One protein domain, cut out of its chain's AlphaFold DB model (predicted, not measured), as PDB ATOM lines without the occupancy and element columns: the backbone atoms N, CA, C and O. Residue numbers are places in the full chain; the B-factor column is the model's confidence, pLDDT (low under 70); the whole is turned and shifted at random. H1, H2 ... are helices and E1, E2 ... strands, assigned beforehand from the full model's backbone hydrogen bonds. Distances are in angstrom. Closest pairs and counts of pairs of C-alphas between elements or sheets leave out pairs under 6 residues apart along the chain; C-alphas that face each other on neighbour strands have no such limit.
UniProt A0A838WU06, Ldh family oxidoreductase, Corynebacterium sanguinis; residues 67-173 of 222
ATOM      1  N   PRO A  67      35.198 -61.844  16.932       92.31
ATOM      2  CA  PRO A  67      34.379 -61.362  18.034       92.31
ATOM      3  C   PRO A  67      33.244 -62.313  18.421       92.31
ATOM      4  O   PRO A  67      32.500 -62.805  17.567       92.31
ATOM      5  N   THR A  68      33.025 -62.492  19.721       91.25
ATOM      6  CA  THR A  68      31.943 -63.331  20.267       91.25
ATOM      7  C   THR A  68      31.022 -62.519  21.167       91.25
ATOM      8  O   THR A  68      31.439 -61.519  21.736       91.25
ATOM      9  N   ALA A  69      29.760 -62.926  21.319       90.38
ATOM     10  CA  ALA A  69      28.810 -62.178  22.137       90.38
ATOM     11  C   ALA A  69      27.938 -63.071  23.026       90.38
ATOM     12  O   ALA A  69      27.578 -64.193  22.672       90.38
ATOM     13  N   THR A  70      27.579 -62.554  24.203       90.44
ATOM     14  CA  THR A  70      26.678 -63.194  25.168       90.44
ATOM     15  C   THR A  70      25.553 -62.238  25.552       90.44
ATOM     16  O   THR A  70      25.799 -61.175  26.120       90.44
ATOM     17  N   ALA A  71      24.306 -62.639  25.303       89.62
ATOM     18  CA  ALA A  71      23.126 -61.844  25.631       89.62
ATOM     19  C   ALA A  71      22.521 -62.211  26.998       89.62
ATOM     20  O   ALA A  71      22.448 -63.386  27.371       89.62
ATOM     21  N   ARG A  72      22.043 -61.203  27.737       89.00
ATOM     22  CA  ARG A  72      21.279 -61.323  28.991       89.00
ATOM     23  C   ARG A  72      20.230 -60.211  29.073       89.00
ATOM     24  O   ARG A  72      20.530 -59.093  29.487       89.00
ATOM     25  N   GLY A  73      18.989 -60.522  28.699       92.06
ATOM     26  CA  GLY A  73      17.917 -59.524  28.620       92.06
ATOM     27  C   GLY A  73      18.282 -58.423  27.624       92.06
ATOM     28  O   GLY A  73      18.580 -58.720  26.473       92.06
ATOM     29  N   SER A  74      18.312 -57.173  28.083       91.94
ATOM     30  CA  SER A  74      18.733 -56.017  27.281       91.94
ATOM     31  C   SER A  74      20.248 -55.852  27.145       91.94
ATOM     32  O   SER A  74      20.674 -54.912  26.492       91.94
ATOM     33  N   VAL A  75      21.080 -56.694  27.756       88.56
ATOM     34  CA  VAL A  75      22.543 -56.542  27.689       88.56
ATOM     35  C   VAL A  75      23.136 -57.534  26.694       88.56
ATOM     36  O   VAL A  75      22.873 -58.730  26.796       88.56
ATOM     37  N   LEU A  76      23.975 -57.051  25.780       89.56
ATOM     38  CA  LEU A  76      24.814 -57.836  24.881       89.56
ATOM     39  C   LEU A  76      26.285 -57.570  25.222       89.56
ATOM     40  O   LEU A  76      26.808 -56.499  24.934       89.56
ATOM     41  N   ALA A  77      26.945 -58.527  25.870       88.44
ATOM     42  CA  ALA A  77      28.372 -58.432  26.164       88.44
ATOM     43  C   ALA A  77      29.173 -59.000  24.986       88.44
ATOM     44  O   ALA A  77      28.993 -60.176  24.672       88.44
ATOM     45  N   ILE A  78      30.027 -58.196  24.354       89.19
ATOM     46  CA  ILE A  78      30.799 -58.552  23.156       89.19
ATOM     47  C   ILE A  78      32.281 -58.634  23.517       89.19
ATOM     48  O   ILE A  78      32.852 -57.644  23.948       89.19
ATOM     49  N   ASP A  79      32.898 -59.794  23.326       87.31
ATOM     50  CA  ASP A  79      34.351 -59.944  23.283       87.31
ATOM     51  C   ASP A  79      34.850 -59.622  21.881       87.31
ATOM     52  O   ASP A  79      34.383 -60.247  20.928       87.31
ATOM     53  N   ALA A  80      35.748 -58.652  21.741       87.12
ATOM     54  CA  ALA A  80      36.279 -58.303  20.430       87.12
ATOM     55  C   ALA A  80      37.474 -59.159  20.012       87.12
ATOM     56  O   ALA A  80      37.935 -58.965  18.892       87.12
ATOM     57  N   ASP A  81      37.941 -60.085  20.862       89.06
ATOM     58  CA  ASP A  81      39.073 -60.968  20.553       89.06
ATOM     59  C   ASP A  81      40.330 -60.177  20.173       89.06
ATOM     60  O   ASP A  81      40.925 -60.385  19.118       89.06
ATOM     61  N   ASP A  82      40.655 -59.191  21.003       84.12
ATOM     62  CA  ASP A  82      41.768 -58.265  20.818       84.12
ATOM     63  C   ASP A  82      41.747 -57.488  19.470       84.12
ATOM     64  O   ASP A  82      42.751 -57.034  18.921       84.12
ATOM     65  N   GLY A  83      40.566 -57.417  18.846       85.38
ATOM     66  CA  GLY A  83      40.359 -56.841  17.521       85.38
ATOM     67  C   GLY A  83      40.088 -55.345  17.539       85.38
ATOM     68  O   GLY A  83      40.675 -54.580  18.289       85.38
ATOM     69  N   LEU A  84      39.157 -54.900  16.700       87.94
ATOM     70  CA  LEU A  84      38.683 -53.518  16.691       87.94
ATOM     71  C   LEU A  84      37.241 -53.449  17.190       87.94
ATOM     72  O   LEU A  84      36.376 -54.200  16.732       87.94
ATOM     73  N   ALA A  85      36.954 -52.517  18.103       85.31
ATOM     74  CA  ALA A  85      35.636 -52.409  18.731       85.31
ATOM     75  C   ALA A  85      34.524 -52.107  17.708       85.31
ATOM     76  O   ALA A  85      33.410 -52.620  17.833       85.31
ATOM     77  N   GLN A  86      34.831 -51.321  16.671       87.00
ATOM     78  CA  GLN A  86      33.920 -51.047  15.558       87.00
ATOM     79  C   GLN A  86      33.535 -52.321  14.798       87.00
ATOM     80  O   GLN A  86      32.349 -52.545  14.559       87.00
ATOM     81  N   PHE A  87      34.507 -53.188  14.505       92.00
ATOM     82  CA  PHE A  87      34.278 -54.445  13.800       92.00
ATOM     83  C   PHE A  87      33.480 -55.426  14.665       92.00
ATOM     84  O   PHE A  87      32.516 -56.042  14.208       92.00
ATOM     85  N   ALA A  88      33.820 -55.517  15.953       89.94
ATOM     86  CA  ALA A  88      33.090 -56.342  16.908       89.94
ATOM     87  C   ALA A  88      31.623 -55.911  17.052       89.94
ATOM     88  O   ALA A  88      30.725 -56.756  17.061       89.94
ATOM     89  N   LEU A  89      31.357 -54.603  17.115       89.62
ATOM     90  CA  LEU A  89      29.993 -54.081  17.147       89.62
ATOM     91  C   LEU A  89      29.254 -54.336  15.829       89.62
ATOM     92  O   LEU A  89      28.074 -54.680  15.854       89.62
ATOM     93  N   GLU A  90      29.928 -54.182  14.689       92.31
ATOM     94  CA  GLU A  90      29.349 -54.446  13.374       92.31
ATOM     95  C   GLU A  90      28.906 -55.905  13.230       92.31
ATOM     96  O   GLU A  90      27.752 -56.149  12.869       92.31
ATOM     97  N   LYS A  91      29.757 -56.857  13.627       94.12
ATOM     98  CA  LYS A  91      29.479 -58.301  13.567       94.12
ATOM     99  C   LYS A  91      28.259 -58.726  14.389       94.12
ATOM    100  O   LYS A  91      27.583 -59.693  14.049       94.12
ATOM    101  N   HIS A  92      27.963 -57.987  15.459       93.62
ATOM    102  CA  HIS A  92      26.850 -58.263  16.376       93.62
ATOM    103  C   HIS A  92      25.717 -57.229  16.286       93.62
ATOM    104  O   HIS A  92      24.822 -57.208  17.138       93.62
ATOM    105  N   ARG A  93      25.719 -56.381  15.247       93.19
ATOM    106  CA  ARG A  93      24.741 -55.300  15.054       93.19
ATOM    107  C   ARG A  93      23.315 -55.827  14.995       93.19
ATOM    108  O   ARG A  93      22.453 -55.315  15.705       93.19
ATOM    109  N   ASP A  94      23.066 -56.852  14.187       95.19
ATOM    110  CA  ASP A  94      21.715 -57.394  14.007       95.19
ATOM    111  C   ASP A  94      21.177 -58.000  15.306       95.19
ATOM    112  O   ASP A  94      20.048 -57.714  15.702       95.19
ATOM    113  N   GLN A  95      22.022 -58.725  16.049       93.06
ATOM    114  CA  GLN A  95      21.664 -59.242  17.371       93.06
ATOM    115  C   GLN A  95      21.316 -58.107  18.346       93.06
ATOM    116  O   GLN A  95      20.351 -58.213  19.108       93.06
ATOM    117  N   LEU A  96      22.078 -57.010  18.327       90.12
ATOM    118  CA  LEU A  96      21.819 -55.844  19.168       90.12
ATOM    119  C   LEU A  96      20.493 -55.156  18.808       90.12
ATOM    120  O   LEU A  96      19.720 -54.801  19.702       90.12
ATOM    121  N   LEU A  97      20.209 -55.001  17.510       92.88
ATOM    122  CA  LEU A  97      18.951 -54.436  17.016       92.88
ATOM    123  C   LEU A  97      17.752 -55.311  17.394       92.88
ATOM    124  O   LEU A  97      16.721 -54.784  17.810       92.88
ATOM    125  N   ASP A  98      17.884 -56.631  17.310       94.62
ATOM    126  CA  ASP A  98      16.812 -57.558  17.673       94.62
ATOM    127  C   ASP A  98      16.506 -57.530  19.177       94.62
ATOM    128  O   ASP A  98      15.333 -57.533  19.573       94.62
ATOM    129  N   ILE A  99      17.529 -57.402  20.030       92.62
ATOM    130  CA  ILE A  99      17.344 -57.187  21.476       92.62
ATOM    131  C   ILE A  99      16.611 -55.863  21.733       92.62
ATOM    132  O   ILE A  99      15.685 -55.833  22.547       92.62
ATOM    133  N   ALA A 100      16.988 -54.783  21.040       90.94
ATOM    134  CA  ALA A 100      16.367 -53.470  21.218       90.94
ATOM    135  C   ALA A 100      14.897 -53.476  20.786       90.94
ATOM    136  O   ALA A 100      14.052 -52.982  21.523       90.94
ATOM    137  N   ARG A 101      14.572 -54.106  19.655       91.56
ATOM    138  CA  ARG A 101      13.183 -54.274  19.189       91.56
ATOM    139  C   ARG A 101      12.345 -55.113  20.153       91.56
ATOM    140  O   ARG A 101      11.165 -54.845  20.352       91.56
ATOM    141  N   THR A 102      12.952 -56.131  20.766       92.44
ATOM    142  CA  THR A 102      12.252 -57.029  21.699       92.44
ATOM    143  C   THR A 102      12.001 -56.368  23.055       92.44
ATOM    144  O   THR A 102      10.927 -56.531  23.632       92.44
ATOM    145  N   ASN A 103      12.981 -55.621  23.570       89.00
ATOM    146  CA  ASN A 103      12.982 -55.127  24.951       89.00
ATOM    147  C   ASN A 103      12.837 -53.598  25.068       89.00
ATOM    148  O   ASN A 103      12.870 -53.064  26.177       89.00
ATOM    149  N   GLY A 104      12.762 -52.879  23.950       76.81
ATOM    150  CA  GLY A 104      12.772 -51.414  23.851       76.81
ATOM    151  C   GLY A 104      14.151 -50.773  23.973       76.81
ATOM    152  O   GLY A 104      14.394 -49.689  23.442       76.81
ATOM    153  N   VAL A 105      15.075 -51.450  24.654       66.88
ATOM    154  CA  VAL A 105      16.455 -51.014  24.842       66.88
ATOM    155  C   VAL A 105      17.406 -52.197  24.744       66.88
ATOM    156  O   VAL A 105      17.121 -53.282  25.268       66.88
ATOM    157  N   ALA A 106      18.553 -51.964  24.117       67.00
ATOM    158  CA  ALA A 106      19.705 -52.840  24.191       67.00
ATOM    159  C   ALA A 106      20.960 -52.051  24.576       67.00
ATOM    160  O   ALA A 106      21.167 -50.919  24.145       67.00
ATOM    161  N   VAL A 107      21.800 -52.665  25.396       71.12
ATOM    162  CA  VAL A 107      23.103 -52.163  25.811       71.12
ATOM    163  C   VAL A 107      24.143 -53.138  25.288       71.12
ATOM    164  O   VAL A 107      24.193 -54.276  25.751       71.12
ATOM    165  N   ALA A 108      24.971 -52.695  24.350       66.06
ATOM    166  CA  ALA A 108      26.196 -53.395  24.010       66.06
ATOM    167  C   ALA A 108      27.303 -52.938  24.965       66.06
ATOM    168  O   ALA A 108      27.599 -51.748  25.086       66.06
ATOM    169  N   ALA A 109      27.883 -53.908  25.655       64.81
ATOM    170  CA  ALA A 109      29.046 -53.748  26.503       64.81
ATOM    171  C   ALA A 109      30.196 -54.497  25.837       64.81
ATOM    172  O   ALA A 109      30.092 -55.705  25.634       64.81
ATOM    173  N   GLY A 110      31.272 -53.803  25.490       53.22
ATOM    174  CA  GLY A 110      32.509 -54.466  25.106       53.22
ATOM    175  C   GLY A 110      33.061 -55.380  26.211       53.22
ATOM    176  O   GLY A 110      32.597 -55.429  27.353       53.22
ATOM    177  N   ARG A 111      34.076 -56.137  25.841       54.50
ATOM    178  CA  ARG A 111      35.154 -56.637  26.689       54.50
ATOM    179  C   ARG A 111      36.425 -56.041  26.071       54.50
ATOM    180  O   ARG A 111      36.348 -55.590  24.926       54.50
ATOM    181  N   PRO A 112      37.535 -55.955  26.819       45.06
ATOM    182  CA  PRO A 112      38.723 -55.237  26.375       45.06
ATOM    183  C   PRO A 112      39.108 -55.577  24.936       45.06
ATOM    184  O   PRO A 112      38.953 -56.707  24.485       45.06
ATOM    185  N   THR A 113      39.501 -54.545  24.211       48.47
ATOM    186  CA  THR A 113      39.871 -54.543  22.796       48.47
ATOM    187  C   THR A 113      40.910 -53.449  22.642       48.47
ATOM    188  O   THR A 113      40.791 -52.431  23.324       48.47
ATOM    189  N   ASP A 114      41.926 -53.635  21.818       56.19
ATOM    190  CA  ASP A 114      43.251 -53.255  22.277       56.19
ATOM    191  C   ASP A 114      44.201 -52.781  21.145       56.19
ATOM    192  O   ASP A 114      45.269 -53.313  20.956       56.19
ATOM    193  N   ASP A 115      43.888 -51.667  20.453       51.47
ATOM    194  CA  ASP A 115      44.795 -50.497  20.224       51.47
ATOM    195  C   ASP A 115      44.103 -49.333  19.481       51.47
ATOM    196  O   ASP A 115      43.384 -49.542  18.508       51.47
ATOM    197  N   ALA A 116      44.373 -48.087  19.898       36.59
ATOM    198  CA  ALA A 116      44.222 -46.865  19.098       36.59
ATOM    199  C   ALA A 116      45.087 -45.736  19.696       36.59
ATOM    200  O   ALA A 116      44.670 -45.019  20.613       36.59
ATOM    201  N   SER A 117      46.324 -45.595  19.217       41.62
ATOM    202  CA  SER A 117      47.370 -44.869  19.939       41.62
ATOM    203  C   SER A 117      47.549 -43.374  19.607       41.62
ATOM    204  O   SER A 117      47.128 -42.848  18.575       41.62
ATOM    205  N   VAL A 118      48.270 -42.739  20.549       44.72
ATOM    206  CA  VAL A 118      48.798 -41.362  20.658       44.72
ATOM    207  C   VAL A 118      47.878 -40.340  21.344       44.72
ATOM    208  O   VAL A 118      47.064 -39.682  20.703       44.72
ATOM    209  N   ALA A 119      48.082 -40.112  22.654       43.72
ATOM    210  CA  ALA A 119      47.472 -38.958  23.335       43.72
ATOM    211  C   ALA A 119      48.260 -38.292  24.482       43.72
ATOM    212  O   ALA A 119      47.840 -37.218  24.904       43.72
ATOM    213  N   VAL A 120      49.344 -38.855  25.039       47.88
ATOM    214  CA  VAL A 120      49.847 -38.326  26.328       47.88
ATOM    215  C   VAL A 120      51.364 -38.391  26.479       47.88
ATOM    216  O   VAL A 120      51.863 -39.149  27.297       47.88
ATOM    217  N   ASP A 121      52.084 -37.520  25.778       41.34
ATOM    218  CA  ASP A 121      53.356 -37.023  26.301       41.34
ATOM    219  C   ASP A 121      53.303 -35.487  26.315       41.34
ATOM    220  O   ASP A 121      53.076 -34.847  25.292       41.34
ATOM    221  N   GLU A 122      53.466 -34.923  27.518       44.22
ATOM    222  CA  GLU A 122      53.554 -33.486  27.845       44.22
ATOM    223  C   GLU A 122      52.238 -32.689  28.034       44.22
ATOM    224  O   GLU A 122      52.081 -31.570  27.550       44.22
ATOM    225  N   GLY A 123      51.299 -33.203  28.842       47.97
ATOM    226  CA  GLY A 123      50.214 -32.387  29.415       47.97
ATOM    227  C   GLY A 123      48.938 -33.159  29.752       47.97
ATOM    228  O   GLY A 123      48.803 -34.334  29.436       47.97
ATOM    229  N   ALA A 124      47.980 -32.489  30.397       61.28
ATOM    230  CA  ALA A 124      46.609 -32.981  30.531       61.28
ATOM    231  C   ALA A 124      45.662 -31.973  29.878       61.28
ATOM    232  O   ALA A 124      45.738 -30.773  30.157       61.28
ATOM    233  N   LEU A 125      44.760 -32.452  29.020       65.44
ATOM    234  CA  LEU A 125      43.695 -31.612  28.482       65.44
ATOM    235  C   LEU A 125      42.726 -31.234  29.607       65.44
ATOM    236  O   LEU A 125      42.355 -32.064  30.438       65.44
ATOM    237  N   LEU A 126      42.292 -29.975  29.625       66.94
ATOM    238  CA  LEU A 126      41.208 -29.560  30.506       66.94
ATOM    239  C   LEU A 126      39.866 -30.042  29.939       66.94
ATOM    240  O   LEU A 126      39.652 -29.969  28.726       66.94
ATOM    241  N   PRO A 127      38.924 -30.472  30.796       73.50
ATOM    242  CA  PRO A 127      37.587 -30.807  30.341       73.50
ATOM    243  C   PRO A 127      36.881 -29.555  29.814       73.50
ATOM    244  O   PRO A 127      36.873 -28.499  30.458       73.50
ATOM    245  N   ASN A 128      36.224 -29.686  28.662       73.31
ATOM    246  CA  ASN A 128      35.352 -28.638  28.143       73.31
ATOM    247  C   ASN A 128      34.262 -28.302  29.182       73.31
ATOM    248  O   ASN A 128      33.630 -29.192  29.740       73.31
ATOM    249  N   GLY A 129      34.038 -27.022  29.484       83.25
ATOM    250  CA  GLY A 129      33.017 -26.622  30.458       83.25
ATOM    251  C   GLY A 129      33.359 -26.971  31.916       83.25
ATOM    252  O   GLY A 129      32.462 -27.022  32.765       83.25
ATOM    253  N   GLY A 130      34.639 -27.212  32.229       83.00
ATOM    254  CA  GLY A 130      35.139 -27.386  33.594       83.00
ATOM    255  C   GLY A 130      34.513 -28.588  34.303       83.00
ATOM    256  O   GLY A 130      34.488 -29.690  33.764       83.00
ATOM    257  N   HIS A 131      33.977 -28.382  35.510       82.25
ATOM    258  CA  HIS A 131      33.388 -29.459  36.319       82.25
ATOM    259  C   HIS A 131      32.251 -30.212  35.607       82.25
ATOM    260  O   HIS A 131      32.067 -31.398  35.856       82.25
ATOM    261  N   ARG A 132      31.499 -29.565  34.704       82.38
ATOM    262  CA  ARG A 132      30.432 -30.245  33.956       82.38
ATOM    263  C   ARG A 132      31.005 -31.231  32.947       82.38
ATOM    264  O   ARG A 132      30.569 -32.376  32.927       82.38
ATOM    265  N   GLY A 133      32.006 -30.817  32.171       80.31
ATOM    266  CA  GLY A 133      32.714 -31.737  31.279       80.31
ATOM    267  C   GLY A 133      33.491 -32.799  32.036       80.31
ATOM    268  O   GLY A 133      33.498 -33.945  31.612       80.31
ATOM    269  N   GLY A 134      34.079 -32.453  33.185       79.50
ATOM    270  CA  GLY A 134      34.758 -33.415  34.055       79.50
ATOM    271  C   GLY A 134      33.809 -34.497  34.572       79.50
ATOM    272  O   GLY A 134      34.133 -35.678  34.521       79.50
ATOM    273  N   ASN A 135      32.598 -34.116  34.990       89.19
ATOM    274  CA  ASN A 135      31.575 -35.072  35.409       89.19
ATOM    275  C   ASN A 135      31.078 -35.936  34.241       89.19
ATOM    276  O   ASN A 135      30.861 -37.127  34.431       89.19
ATOM    277  N   LEU A 136      30.916 -35.366  33.041       90.38
ATOM    278  CA  LEU A 136      30.568 -36.149  31.849       90.38
ATOM    279  C   LEU A 136      31.674 -37.145  31.486       90.38
ATOM    280  O   LEU A 136      31.372 -38.306  31.237       90.38
ATOM    281  N   ALA A 137      32.941 -36.724  31.534       83.50
ATOM    282  CA  ALA A 137      34.080 -37.611  31.324       83.50
ATOM    283  C   ALA A 137      34.080 -38.773  32.330       83.50
ATOM    284  O   ALA A 137      34.279 -39.914  31.933       83.50
ATOM    285  N   LEU A 138      33.762 -38.510  33.604       88.94
ATOM    286  CA  LEU A 138      33.629 -39.558  34.620       88.94
ATOM    287  C   LEU A 138      32.464 -40.518  34.333       88.94
ATOM    288  O   LEU A 138      32.604 -41.721  34.528       88.94
ATOM    289  N   VAL A 139      31.318 -40.016  33.862       93.94
ATOM    290  CA  VAL A 139      30.194 -40.881  33.461       93.94
ATOM    291  C   VAL A 139      30.598 -41.781  32.293       93.94
ATOM    292  O   VAL A 139      30.323 -42.977  32.335       93.94
ATOM    293  N   PHE A 140      31.273 -41.240  31.277       91.19
ATOM    294  CA  PHE A 140      31.731 -42.023  30.126       91.19
ATOM    295  C   PHE A 140      32.777 -43.066  30.518       91.19
ATOM    296  O   PHE A 140      32.652 -44.217  30.113       91.19
ATOM    297  N   GLU A 141      33.727 -42.698  31.375       89.50
ATOM    298  CA  GLU A 141      34.698 -43.615  31.977       89.50
ATOM    299  C   GLU A 141      33.994 -44.788  32.676       89.50
ATOM    300  O   GLU A 141      34.279 -45.951  32.406       89.50
ATOM    301  N   MET A 142      33.016 -44.497  33.540       92.00
ATOM    302  CA  MET A 142      32.276 -45.533  34.266       92.00
ATOM    303  C   MET A 142      31.472 -46.443  33.331       92.00
ATOM    304  O   MET A 142      31.365 -47.637  33.604       92.00
ATOM    305  N   LEU A 143      30.910 -45.910  32.242       93.12
ATOM    306  CA  LEU A 143      30.193 -46.705  31.241       93.12
ATOM    307  C   LEU A 143      31.146 -47.589  30.427       93.12
ATOM    308  O   LEU A 143      30.838 -48.760  30.221       93.12
ATOM    309  N   ALA A 144      32.305 -47.069  30.020       87.12
ATOM    310  CA  ALA A 144      33.349 -47.843  29.352       87.12
ATOM    311  C   ALA A 144      33.875 -48.972  30.255       87.12
ATOM    312  O   ALA A 144      34.019 -50.107  29.806       87.12
ATOM    313  N   MET A 145      34.069 -48.696  31.549       87.62
ATOM    314  CA  MET A 145      34.461 -49.709  32.534       87.62
ATOM    315  C   MET A 145      33.360 -50.739  32.804       87.62
ATOM    316  O   MET A 145      33.630 -51.929  32.962       87.62
ATOM    317  N   LEU A 146      32.097 -50.305  32.848       88.81
ATOM    318  CA  LEU A 146      30.952 -51.212  32.933       88.81
ATOM    319  C   LEU A 146      30.887 -52.128  31.703       88.81
ATOM    320  O   LEU A 146      30.525 -53.297  31.819       88.81
ATOM    321  N   ALA A 147      31.293 -51.599  30.550       84.50
ATOM    322  CA  ALA A 147      31.524 -52.319  29.311       84.50
ATOM    323  C   ALA A 147      32.893 -53.024  29.262       84.50
ATOM    324  O   ALA A 147      33.525 -53.091  28.215       84.50
ATOM    325  N   GLY A 148      33.384 -53.505  30.405       81.25
ATOM    326  CA  GLY A 148      34.560 -54.367  30.493       81.25
ATOM    327  C   GLY A 148      35.919 -53.684  30.326       81.25
ATOM    328  O   GLY A 148      36.921 -54.360  30.535       81.25
ATOM    329  N   GLY A 149      35.974 -52.389  29.998       79.81
ATOM    330  CA  GLY A 149      37.225 -51.635  29.910       79.81
ATOM    331  C   GLY A 149      37.890 -51.412  31.271       79.81
ATOM    332  O   GLY A 149      37.256 -51.465  32.329       79.81
ATOM    333  N   GLU A 150      39.180 -51.111  31.266       82.50
ATOM    334  CA  GLU A 150      39.846 -50.563  32.440       82.50
ATOM    335  C   GLU A 150      39.683 -49.049  32.531       82.50
ATOM    336  O   GLU A 150      39.295 -48.378  31.578       82.50
ATOM    337  N   SER A 151      40.015 -48.492  33.699       84.81
ATOM    338  CA  SER A 151      40.099 -47.039  33.828       84.81
ATOM    339  C   SER A 151      41.142 -46.486  32.858       84.81
ATOM    340  O   SER A 151      42.214 -47.077  32.749       84.81
ATOM    341  N   SER A 152      40.914 -45.317  32.274       78.81
ATOM    342  CA  SER A 152      41.828 -44.567  31.408       78.81
ATOM    343  C   SER A 152      43.244 -44.431  31.983       78.81
ATOM    344  O   SER A 152      44.202 -44.322  31.231       78.81
ATOM    345  N   LYS A 153      43.422 -44.484  33.312       72.94
ATOM    346  CA  LYS A 153      44.749 -44.506  33.955       72.94
ATOM    347  C   LYS A 153      45.484 -45.846  33.816       72.94
ATOM    348  O   LYS A 153      46.709 -45.858  33.772       72.94
ATOM    349  N   SER A 154      44.751 -46.953  33.829       72.38
ATOM    350  CA  SER A 154      45.296 -48.317  33.748       72.38
ATOM    351  C   SER A 154      45.265 -48.869  32.322       72.38
ATOM    352  O   SER A 154      46.156 -49.629  31.952       72.38
ATOM    353  N   ALA A 155      44.286 -48.436  31.523       65.00
ATOM    354  CA  ALA A 155      44.249 -48.601  30.078       65.00
ATOM    355  C   ALA A 155      45.366 -47.795  29.392       65.00
ATOM    356  O   ALA A 155      45.772 -48.153  28.294       65.00
ATOM    357  N   ALA A 156      45.892 -46.746  30.048       55.22
ATOM    358  CA  ALA A 156      47.094 -46.048  29.605       55.22
ATOM    359  C   ALA A 156      48.344 -46.945  29.705       55.22
ATOM    360  O   ALA A 156      48.666 -47.510  30.753       55.22
ATOM    361  N   ASN A 157      49.036 -47.022  28.570       61.34
ATOM    362  CA  ASN A 157      50.088 -47.954  28.174       61.34
ATOM    363  C   ASN A 157      51.235 -48.212  29.168       61.34
ATOM    364  O   ASN A 157      51.770 -47.312  29.821       61.34
ATOM    365  N   ARG A 158      51.708 -49.467  29.145       49.62
ATOM    366  CA  ARG A 158      53.016 -49.914  29.647       49.62
ATOM    367  C   ARG A 158      53.735 -50.780  28.592       49.62
ATOM    368  O   ARG A 158      53.945 -51.962  28.823       49.62
ATOM    369  N   GLY A 159      54.153 -50.193  27.469       55.50
ATOM    370  CA  GLY A 159      55.030 -50.866  26.495       55.50
ATOM    371  C   GLY A 159      54.292 -51.548  25.341       55.50
ATOM    372  O   GLY A 159      53.375 -50.954  24.791       55.50
ATOM    373  N   ASP A 160      54.721 -52.761  24.985       55.69
ATOM    374  CA  ASP A 160      54.294 -53.512  23.788       55.69
ATOM    375  C   ASP A 160      52.997 -54.328  23.998       55.69
ATOM    376  O   ASP A 160      52.715 -55.258  23.247       55.69
ATOM    377  N   GLU A 161      52.240 -54.033  25.060       55.25
ATOM    378  CA  GLU A 161      50.976 -54.706  25.370       55.25
ATOM    379  C   GLU A 161      49.778 -53.870  24.901       55.25
ATOM    380  O   GLU A 161      49.802 -52.639  25.015       55.25
ATOM    381  N   PRO A 162      48.707 -54.525  24.444       59.19
ATOM    382  CA  PRO A 162      47.584 -53.834  23.830       59.19
ATOM    383  C   PRO A 162      46.641 -53.171  24.885       59.19
ATOM    384  O   PRO A 162      46.511 -53.662  26.017       59.19
ATOM    385  N   PRO A 163      46.038 -51.985  24.613       64.25
ATOM    386  CA  PRO A 163      45.333 -51.181  25.621       64.25
ATOM    387  C   PRO A 163      43.961 -51.715  26.037       64.25
ATOM    388  O   PRO A 163      43.155 -52.179  25.246       64.25
ATOM    389  N   ARG A 164      43.616 -51.532  27.313       71.50
ATOM    390  CA  ARG A 164      42.404 -52.114  27.911       71.50
ATOM    391  C   ARG A 164      41.211 -51.157  27.870       71.50
ATOM    392  O   ARG A 164      40.698 -50.766  28.918       71.50
ATOM    393  N   VAL A 165      40.789 -50.750  26.671       77.25
ATOM    394  CA  VAL A 165      39.634 -49.847  26.489       77.25
ATOM    395  C   VAL A 165      38.308 -50.611  26.430       77.25
ATOM    396  O   VAL A 165      38.273 -51.812  26.184       77.25
ATOM    397  N   GLY A 166      37.200 -49.916  26.690       81.12
ATOM    398  CA  GLY A 166      35.850 -50.477  26.612       81.12
ATOM    399  C   GLY A 166      34.917 -49.573  25.816       81.12
ATOM    400  O   GLY A 166      34.964 -48.349  25.949       81.12
ATOM    401  N   LEU A 167      34.046 -50.177  25.006       87.56
ATOM    402  CA  LEU A 167      32.996 -49.477  24.269       87.56
ATOM    403  C   LEU A 167      31.629 -49.788  24.879       87.56
ATOM    404  O   LEU A 167      31.207 -50.942  24.933       87.56
ATOM    405  N   PHE A 168      30.913 -48.741  25.285       90.38
ATOM    406  CA  PHE A 168      29.512 -48.823  25.683       90.38
ATOM    407  C   PHE A 168      28.627 -48.241  24.581       90.38
ATOM    408  O   PHE A 168      28.779 -47.073  24.216       90.38
ATOM    409  N   ALA A 169      27.669 -49.023  24.090       91.69
ATOM    410  CA  ALA A 169      26.675 -48.567  23.125       91.69
ATOM    411  C   ALA A 169      25.255 -48.791  23.659       91.69
ATOM    412  O   ALA A 169      24.915 -49.871  24.139       91.69
ATOM    413  N   LEU A 170      24.416 -47.759  23.555       92.94
ATOM    414  CA  LEU A 170      23.006 -47.786  23.944       92.94
ATOM    415  C   LEU A 170      22.137 -47.649  22.696       92.94
ATOM    416  O   LEU A 170      22.174 -46.620  22.022       92.94
ATOM    417  N   VAL A 171      21.330 -48.669  22.424       93.38
ATOM    418  CA  VAL A 171      20.367 -48.688  21.323       93.38
ATOM    419  C   VAL A 171      18.965 -48.630  21.904       93.38
ATOM    420  O   VAL A 171      18.614 -49.401  22.797       93.38
ATOM    421  N   ILE A 172      18.165 -47.701  21.395       93.06
ATOM    422  CA  ILE A 172      16.794 -47.463  21.838       93.06
ATOM    423  C   ILE A 172      15.891 -47.610  20.620       93.06
ATOM    424  O   ILE A 172      16.103 -46.921  19.622       93.06
ATOM    425  N   ASP A 173      14.889 -48.481  20.712       93.69
ATOM    426  CA  ASP A 173      13.814 -48.532  19.724       93.69
ATOM    427  C   ASP A 173      12.778 -47.448  20.073       93.69
ATOM    428  O   ASP A 173      12.082 -47.573  21.086       93.69
TER     429      ASP A 173
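This is residues 67 to 173 of the 222 residues of the protein "Ldh family oxidoreductase" of Corynebacterium sanguinis (UniProt A0A838WU06). A small twisted sheet of four strands has H1 and H2 packed over one of its faces, while the long helix H3 meets the sheet with its last residues, 140 to 146, near the end of E3 and the beginning of E4, and its first residues reach away from the sheet. The long loop of residues 111 to 130 sweeps from E3 to the far end of H3, and the short helix H4 lies off the sheet. The 107 printed residues hold four named helices and four named strands in the order E1 E2 H1 H2 E3 H3 H4 E4; the sheet is mixed, in the order E1 E2 E3 E4, and the class is mixed, helices and strands. The whole is only just compact, close to loose, with a radius of gyration of the C-alphas of 15.2 A, and flat, spanning 47 by 35 by 17 A.

E1 is residues 68 to 72, 13.9 A long, beginning at C-alpha 68 (31.943, -63.331, 20.267). E2 is residues 75 to 79, 13.1 A; E3 is residues 105 to 110, 16.4 A; E4 is residues 168 to 172, 13.4 A, ending at C-alpha 172 (16.794, -47.463, 21.838). H1 is residues 85 to 91, 10.0 A; H2 is residues 93 to 103, 15.4 A. H3 is residues 131 to 146, 22.1 A, from C-alpha 131 (33.388, -29.459, 36.319). H4 is residues 152 to 155, 4.9 A.

E1 and E2 form an antiparallel hairpin, with N 70 and O 77 2.8 A apart, within hydrogen-bond range. E2 and E3 are parallel, with N 76 and O 107 at 2.8 A. E3 and edge strand E4 are antiparallel, with N 108 and O 169 at 2.8 A. E2, H1 H2 and E3 make a strand-helix-strand unit, two parallel neighbour strands with helices between, its crossover right-handed. H2 runs along E3, at 16 degrees on the local plane, with a height over the sheet of 6.8 A; its closest C-alphas to E3 are Ala 100 and Ala 106, 4.5 A. H1, on the same face, has a height of 8.4 A and runs slantwise to the strands. H3 is on the sheet too, in three layers, helices on both faces; its closest C-alphas to E4 are Ala 144 and Phe 168, 5.4 A. H3 and H4 are close but not clearly touching, with the C-alphas of Glu 141 and Ser 152 7.2 A apart. In H1, H2 and H3 every O i to N i+4 pair is within hydrogen-bond range; H4 is too short for such a pair, and its 1 O i to N i+3 pair is not within range.

The two C-alphas farthest apart, those of Thr 102 and Glu 122, are 47.9 A apart. The printed part has no cut. The links E3 to H3, 20 residues, and H4 to E4, 12 residues, are long. The mean pLDDT of the printed part is 78.0; residues 105 to 106, 108 to 126 and 155 to 163 are under 70.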